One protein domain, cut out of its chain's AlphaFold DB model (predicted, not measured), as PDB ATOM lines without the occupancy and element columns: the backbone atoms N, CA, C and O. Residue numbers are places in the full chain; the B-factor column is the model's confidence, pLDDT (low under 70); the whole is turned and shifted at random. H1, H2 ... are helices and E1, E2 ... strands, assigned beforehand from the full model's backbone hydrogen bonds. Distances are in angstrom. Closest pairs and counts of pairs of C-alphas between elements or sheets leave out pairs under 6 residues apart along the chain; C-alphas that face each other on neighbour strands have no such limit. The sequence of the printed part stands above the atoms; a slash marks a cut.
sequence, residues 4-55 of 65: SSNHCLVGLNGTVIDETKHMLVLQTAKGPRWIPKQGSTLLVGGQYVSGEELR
ATOM      1  N   SER A   4     248.830 278.030 227.697       90.75
ATOM      2  CA  SER A   4     250.201 277.638 227.392       90.75
ATOM      3  C   SER A   4     251.118 278.837 227.596       90.75
ATOM      4  O   SER A   4     250.738 279.955 227.244       90.75
ATOM      5  N   SER A   5     252.333 278.610 228.099       89.19
ATOM      6  CA  SER A   5     253.382 279.642 228.157       89.19
ATOM      7  C   SER A   5     253.739 280.187 226.770       89.19
ATOM      8  O   SER A   5     254.195 281.318 226.634       89.19
ATOM      9  N   ASN A   6     253.511 279.394 225.719       89.44
ATOM     10  CA  ASN A   6     253.503 279.873 224.343       89.44
ATOM     11  C   ASN A   6     252.069 280.247 223.933       89.44
ATOM     12  O   ASN A   6     251.248 279.366 223.654       89.44
ATOM     13  N   HIS A   7     251.794 281.551 223.856       89.00
ATOM     14  CA  HIS A   7     250.477 282.099 223.518       89.00
ATOM     15  C   HIS A   7     249.967 281.683 222.130       89.00
ATOM     16  O   HIS A   7     248.757 281.582 221.939       89.00
ATOM     17  N   CYS A   8     250.851 281.363 221.179       87.31
ATOM     18  CA  CYS A   8     250.460 280.915 219.836       87.31
ATOM     19  C   CYS A   8     249.764 279.543 219.829       87.31
ATOM     20  O   CYS A   8     249.197 279.148 218.812       87.31
ATOM     21  N   LEU A   9     249.840 278.797 220.935       88.94
ATOM     22  CA  LEU A   9     249.211 277.484 221.081       88.94
ATOM     23  C   LEU A   9     247.821 277.565 221.727       88.94
ATOM     24  O   LEU A   9     247.056 276.602 221.663       88.94
ATOM     25  N   VAL A  10     247.478 278.699 222.344       91.19
ATOM     26  CA  VAL A  10     246.181 278.888 223.000       91.19
ATOM     27  C   VAL A  10     245.078 278.894 221.943       91.19
ATOM     28  O   VAL A  10     245.151 279.612 220.950       91.19
ATOM     29  N   GLY A  11     244.052 278.068 222.156       90.88
ATOM     30  CA  GLY A  11     242.941 277.900 221.217       90.88
ATOM     31  C   GLY A  11     243.167 276.838 220.136       90.88
ATOM     32  O   GLY A  11     242.238 276.561 219.378       90.88
ATOM     33  N   LEU A  12     244.343 276.196 220.075       92.25
ATOM     34  CA  LEU A  12     244.506 274.990 219.260       92.25
ATOM     35  C   LEU A  12     243.591 273.881 219.782       92.25
ATOM     36  O   LEU A  12     243.555 273.588 220.976       92.25
ATOM     37  N   ASN A  13     242.874 273.248 218.861       94.25
ATOM     38  CA  ASN A  13     242.018 272.107 219.130       94.25
ATOM     39  C   ASN A  13     242.256 271.008 218.091       94.25
ATOM     40  O   ASN A  13     242.786 271.246 217.000       94.25
ATOM     41  N   GLY A  14     241.900 269.785 218.460       94.69
ATOM     42  CA  GLY A  14     242.110 268.624 217.616       94.69
ATOM     43  C   GLY A  14     242.154 267.335 218.414       94.69
ATOM     44  O   GLY A  14     241.934 267.323 219.626       94.69
ATOM     45  N   THR A  15     242.473 266.259 217.710       96.50
ATOM     46  CA  THR A  15     242.598 264.917 218.280       96.50
ATOM     47  C   THR A  15     244.067 264.620 218.540       96.50
ATOM     48  O   THR A  15     244.895 264.844 217.660       96.50
ATOM     49  N   VAL A  16     244.412 264.110 219.722       95.19
ATOM     50  CA  VAL A  16     245.771 263.608 219.979       95.19
ATOM     51  C   VAL A  16     246.001 262.378 219.102       95.19
ATOM     52  O   VAL A  16     245.224 261.429 219.171       95.19
ATOM     53  N   ILE A  17     247.044 262.402 218.274       97.06
ATOM     54  CA  ILE A  17     247.423 261.281 217.398       97.06
ATOM     55  C   ILE A  17     248.727 260.606 217.822       97.06
ATOM     56  O   ILE A  17     248.958 259.465 217.438       97.06
ATOM     57  N   ASP A  18     249.564 261.291 218.604       95.50
ATOM     58  CA  ASP A  18     250.796 260.729 219.156       95.50
ATOM     59  C   ASP A  18     251.195 261.433 220.465       95.50
ATOM     60  O   ASP A  18     250.860 262.602 220.705       95.50
ATOM     61  N   GLU A  19     251.937 260.716 221.305       94.19
ATOM     62  CA  GLU A  19     252.480 261.185 222.573       94.19
ATOM     63  C   GLU A  19     253.929 260.711 222.735       94.19
ATOM     64  O   GLU A  19     254.236 259.521 222.749       94.19
ATOM     65  N   THR A  20     254.832 261.659 222.982       93.62
ATOM     66  CA  THR A  20     256.220 261.363 223.353       93.62
ATOM     67  C   THR A  20     256.485 261.757 224.807       93.62
ATOM     68  O   THR A  20     255.614 262.269 225.511       93.62
ATOM     69  N   LYS A  21     257.725 261.581 225.282       92.62
ATOM     70  CA  LYS A  21     258.117 261.928 226.662       92.62
ATOM     71  C   LYS A  21     257.798 263.386 227.048       92.62
ATOM     72  O   LYS A  21     257.496 263.663 228.209       92.62
ATOM     73  N   HIS A  22     257.870 264.310 226.088       94.75
ATOM     74  CA  HIS A  22     257.749 265.755 226.328       94.75
ATOM     75  C   HIS A  22     256.702 266.456 225.458       94.75
ATOM     76  O   HIS A  22     256.314 267.577 225.782       94.75
ATOM     77  N   MET A  23     256.240 265.817 224.382       95.69
ATOM     78  CA  MET A  23     255.358 266.435 223.391       95.69
ATOM     79  C   MET A  23     254.058 265.652 223.229       95.69
ATOM     80  O   MET A  23     254.033 264.434 223.413       95.69
ATOM     81  N   LEU A  24     253.015 266.362 222.815       95.12
ATOM     82  CA  LEU A  24     251.790 265.819 222.238       95.12
ATOM     83  C   LEU A  24     251.700 266.250 220.776       95.12
ATOM     84  O   LEU A  24     252.045 267.387 220.442       95.12
ATOM     85  N   VAL A  25     251.210 265.364 219.914       96.12
ATOM     86  CA  VAL A  25     250.892 265.697 218.524       96.12
ATOM     87  C   VAL A  25     249.379 265.747 218.381       96.12
ATOM     88  O   VAL A  25     248.697 264.736 218.538       96.12
ATOM     89  N   LEU A  26     248.849 266.933 218.084       95.81
ATOM     90  CA  LEU A  26     247.435 267.137 217.787       95.81
ATOM     91  C   LEU A  26     247.214 267.162 216.279       95.81
ATOM     92  O   LEU A  26     247.783 268.000 215.580       95.81
ATOM     93  N   GLN A  27     246.319 266.315 215.784       97.38
ATOM     94  CA  GLN A  27     245.733 266.486 214.467       97.38
ATOM     95  C   GLN A  27     244.686 267.600 214.532       97.38
ATOM     96  O   GLN A  27     243.596 267.417 215.073       97.38
ATOM     97  N   THR A  28     245.029 268.760 213.974       95.56
ATOM     98  CA  THR A  28     244.119 269.907 213.854       95.56
ATOM     99  C   THR A  28     243.476 269.936 212.465       95.56
ATOM    100  O   THR A  28     243.926 269.246 211.544       95.56
ATOM    101  N   ALA A  29     242.480 270.803 212.267       94.94
ATOM    102  CA  ALA A  29     241.887 271.040 210.947       94.94
ATOM    103  C   ALA A  29     242.908 271.526 209.894       94.94
ATOM    104  O   ALA A  29     242.716 271.316 208.702       94.94
ATOM    105  N   LYS A  30     244.009 272.161 210.326       94.31
ATOM    106  CA  LYS A  30     245.079 272.676 209.452       94.31
ATOM    107  C   LYS A  30     246.282 271.728 209.344       94.31
ATOM    108  O   LYS A  30     247.320 272.134 208.830       94.31
ATOM    109  N   GLY A  31     246.170 270.505 209.863       95.44
ATOM    110  CA  GLY A  31     247.253 269.520 209.897       95.44
ATOM    111  C   GLY A  31     247.806 269.244 211.304       95.44
ATOM    112  O   GLY A  31     247.319 269.811 212.292       95.44
ATOM    113  N   PRO A  32     248.812 268.362 211.411       96.94
ATOM    114  CA  PRO A  32     249.404 267.982 212.687       96.94
ATOM    115  C   PRO A  32     250.199 269.135 213.314       96.94
ATOM    116  O   PRO A  32     250.928 269.867 212.638       96.94
ATOM    117  N   ARG A  33     250.071 269.298 214.631       96.06
ATOM    118  CA  ARG A  33     250.777 270.304 215.431       96.06
ATOM    119  C   ARG A  33     251.412 269.666 216.654       96.06
ATOM    120  O   ARG A  33     250.772 268.905 217.370       96.06
ATOM    121  N   TRP A  34     252.662 270.033 216.894       95.50
ATOM    122  CA  TRP A  34     253.441 269.586 218.039       95.50
ATOM    123  C   TRP A  34     253.287 270.583 219.182       95.50
ATOM    124  O   TRP A  34     253.504 271.780 218.992       95.50
ATOM    125  N   ILE A  35     252.920 270.085 220.359       94.50
ATOM    126  CA  ILE A  35     252.667 270.892 221.551       94.50
ATOM    127  C   ILE A  35     253.544 270.375 222.694       94.50
ATOM    128  O   ILE A  35     253.495 269.180 222.997       94.50
ATOM    129  N   PRO A  36     254.343 271.238 223.344       94.88
ATOM    130  CA  PRO A  36     255.071 270.856 224.540       94.88
ATOM    131  C   PRO A  36     254.098 270.639 225.696       94.88
ATOM    132  O   PRO A  36     253.205 271.450 225.943       94.88
ATOM    133  N   LYS A  37     254.292 269.549 226.436       93.94
ATOM    134  CA  LYS A  37     253.552 269.284 227.673       93.94
ATOM    135  C   LYS A  37     253.904 270.312 228.753       93.94
ATOM    136  O   LYS A  37     253.029 270.808 229.453       93.94
ATOM    137  N   GLN A  38     255.186 270.662 228.842       94.44
ATOM    138  CA  GLN A  38     255.683 271.625 229.819       94.44
ATOM    139  C   GLN A  38     255.052 273.006 229.598       94.44
ATOM    140  O   GLN A  38     255.061 273.522 228.479       94.44
ATOM    141  N   GLY A  39     254.527 273.602 230.667       91.62
ATOM    142  CA  GLY A  39     253.880 274.915 230.614       91.62
ATOM    143  C   GLY A  39     252.550 274.958 229.852       91.62
ATOM    144  O   GLY A  39     252.063 276.053 229.580       91.62
ATOM    145  N   SER A  40     251.958 273.807 229.513       93.81
ATOM    146  CA  SER A  40     250.637 273.714 228.881       93.81
ATOM    147  C   SER A  40     249.567 273.270 229.880       93.81
ATOM    148  O   SER A  40     249.806 272.441 230.751       93.81
ATOM    149  N   THR A  41     248.355 273.792 229.736       95.56
ATOM    150  CA  THR A  41     247.130 273.337 230.404       95.56
ATOM    151  C   THR A  41     246.122 272.974 229.325       95.56
ATOM    152  O   THR A  41     245.725 273.819 228.519       95.56
ATOM    153  N   LEU A  42     245.713 271.713 229.302       93.94
ATOM    154  CA  LEU A  42     244.884 271.129 228.253       93.94
ATOM    155  C   LEU A  42     243.450 270.972 228.761       93.94
ATOM    156  O   LEU A  42     243.239 270.758 229.950       93.94
ATOM    157  N   LEU A  43     242.467 271.065 227.867       95.12
ATOM    158  CA  LEU A  43     241.080 270.700 228.158       95.12
ATOM    159  C   LEU A  43     240.783 269.367 227.471       95.12
ATOM    160  O   LEU A  43     240.734 269.310 226.243       95.12
ATOM    161  N   VAL A  44     240.595 268.306 228.251       91.75
ATOM    162  CA  VAL A  44     240.351 266.943 227.757       91.75
ATOM    163  C   VAL A  44     239.098 266.408 228.435       91.75
ATOM    164  O   VAL A  44     239.003 266.427 229.657       91.75
ATOM    165  N   GLY A  45     238.095 265.985 227.659       90.62
ATOM    166  CA  GLY A  45     236.845 265.445 228.218       90.62
ATOM    167  C   GLY A  45     236.095 266.412 229.148       90.62
ATOM    168  O   GLY A  45     235.415 265.971 230.067       90.62
ATOM    169  N   GLY A  46     236.255 267.727 228.958       92.75
ATOM    170  CA  GLY A  46     235.669 268.747 229.836       92.75
ATOM    171  C   GLY A  46     236.463 269.034 231.118       92.75
ATOM    172  O   GLY A  46     236.066 269.907 231.885       92.75
ATOM    173  N   GLN A  47     237.595 268.362 231.337       93.50
ATOM    174  CA  GLN A  47     238.464 268.566 232.495       93.50
ATOM    175  C   GLN A  47     239.772 269.255 232.104       93.50
ATOM    176  O   GLN A  47     240.351 268.983 231.050       93.50
ATOM    177  N   TYR A  48     240.235 270.166 232.960       93.81
ATOM    178  CA  TYR A  48     241.538 270.796 232.788       93.81
ATOM    179  C   TYR A  48     242.630 269.896 233.355       93.81
ATOM    180  O   TYR A  48     242.571 269.521 234.522       93.81
ATOM    181  N   VAL A  49     243.624 269.588 232.529       93.38
ATOM    182  CA  VAL A  49     244.758 268.729 232.874       93.38
ATOM    183  C   VAL A  49     246.045 269.526 232.707       93.38
ATOM    184  O   VAL A  49     246.257 270.161 231.666       93.38
ATOM    185  N   SER A  50     246.912 269.498 233.720       93.69
ATOM    186  CA  SER A  50     248.245 270.085 233.606       93.69
ATOM    187  C   SER A  50     249.119 269.216 232.709       93.69
ATOM    188  O   SER A  50     249.237 268.009 232.907       93.69
ATOM    189  N   GLY A  51     249.787 269.821 231.733       90.56
ATOM    190  CA  GLY A  51     250.748 269.107 230.904       90.56
ATOM    191  C   GLY A  51     251.970 268.620 231.695       90.56
ATOM    192  O   GLY A  51     252.586 267.635 231.296       90.56
ATOM    193  N   GLU A  52     252.280 269.209 232.856       92.38
ATOM    194  CA  GLU A  52     253.331 268.690 233.747       92.38
ATOM    195  C   GLU A  52     253.004 267.278 234.263       92.38
ATOM    196  O   GLU A  52     253.890 266.428 234.319       92.38
ATOM    197  N   GLU A  53     251.730 266.981 234.544       89.12
ATOM    198  CA  GLU A  53     251.265 265.644 234.966       89.12
ATOM    199  C   GLU A  53     251.373 264.607 233.839       89.12
ATOM    200  O   GLU A  53     251.410 263.395 234.066       89.12
ATOM    201  N   LEU A  54     251.438 265.084 232.593       87.75
ATOM    202  CA  LEU A  54     251.609 264.243 231.417       87.75
ATOM    203  C   LEU A  54     253.084 263.980 231.094       87.75
ATOM    204  O   LEU A  54     253.382 263.244 230.150       87.75
ATOM    205  N   ARG A  55     254.027 264.597 231.812       86.19
ATOM    206  CA  ARG A  55     255.461 264.476 231.536       86.19
ATOM    207  C   ARG A  55     255.968 263.067 231.853       86.19
ATOM    208  O   ARG A  55     255.533 262.437 232.806       86.19
TER     209      ARG A  55
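AT A GLANCE: This is residues 4 to 55 of the 65 residues of the protein "Ribonuclease P protein subunit" of Thaumarchaeota archaeon (UniProt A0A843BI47). A three-strand antiparallel sheet, E1 E2 E3, and a separate two-strand hairpin, E4 and E5, make two small walls joined at one corner by the link after E3, with the short helix H1 at the end of E5 grazing the larger sheet. Residues 4 to 14, with no named element, loop from near Ser 40 of E4 to the start of E1. The printed part has 52 residues, with five named strands and then one named helix, mostly strand. It is compact, with a radius of gyration of the C-alphas of 10.1 A, and rounded, spanning 26 by 22 by 21 A.

IN THESE COORDINATES: E2 is residues 23 to 28, 15.1 A long, and E3 is residues 31 to 36, 16.7 A. E1, residues 15 to 19, 11.4 A, begins at C-alpha 15 (242.598, 264.917, 218.280). E4 is residues 40 to 44, 12.4 A, and E5 residues 47 to 50, 10.0 A. H1, residues 51 to 54, 5.0 A, ends at C-alpha 54 (251.609, 264.243, 231.417).

HOW THE PARTS SIT: E1, E2 and E3 form a meander, each strand the antiparallel neighbour of the one before, with E2 the inner strand. In the hairpin E1 and E2, N 17 and O 25 are 2.9 A apart; in the hairpin E2 and E3, N 26 and O 33 are 2.8 A apart, both within hydrogen-bond range. E3 and E4 meet only through their link. In the hairpin E4 and E5, at 154 degrees, N 42 and O 49 are within hydrogen-bond range at 2.9 A. E5 is apart from E1, E2 and E3. H1 is on the larger sheet but only grazes it, with its residues 51 to 54; the closest C-alphas of E4 and H1, those of Ser 40 and Gly 51, are 5.0 A apart. H1 is too short for an O i to N i+4 pair; its 1 O i to N i+3 pair is within range.

THE WHOLE: The C-alphas farthest apart, of Lys 30 and Glu 53, are 27.2 A apart. The printed part has no cut, and the links between named elements are tight. The mean pLDDT of the printed part is 93.3, and no printed residue is under 70.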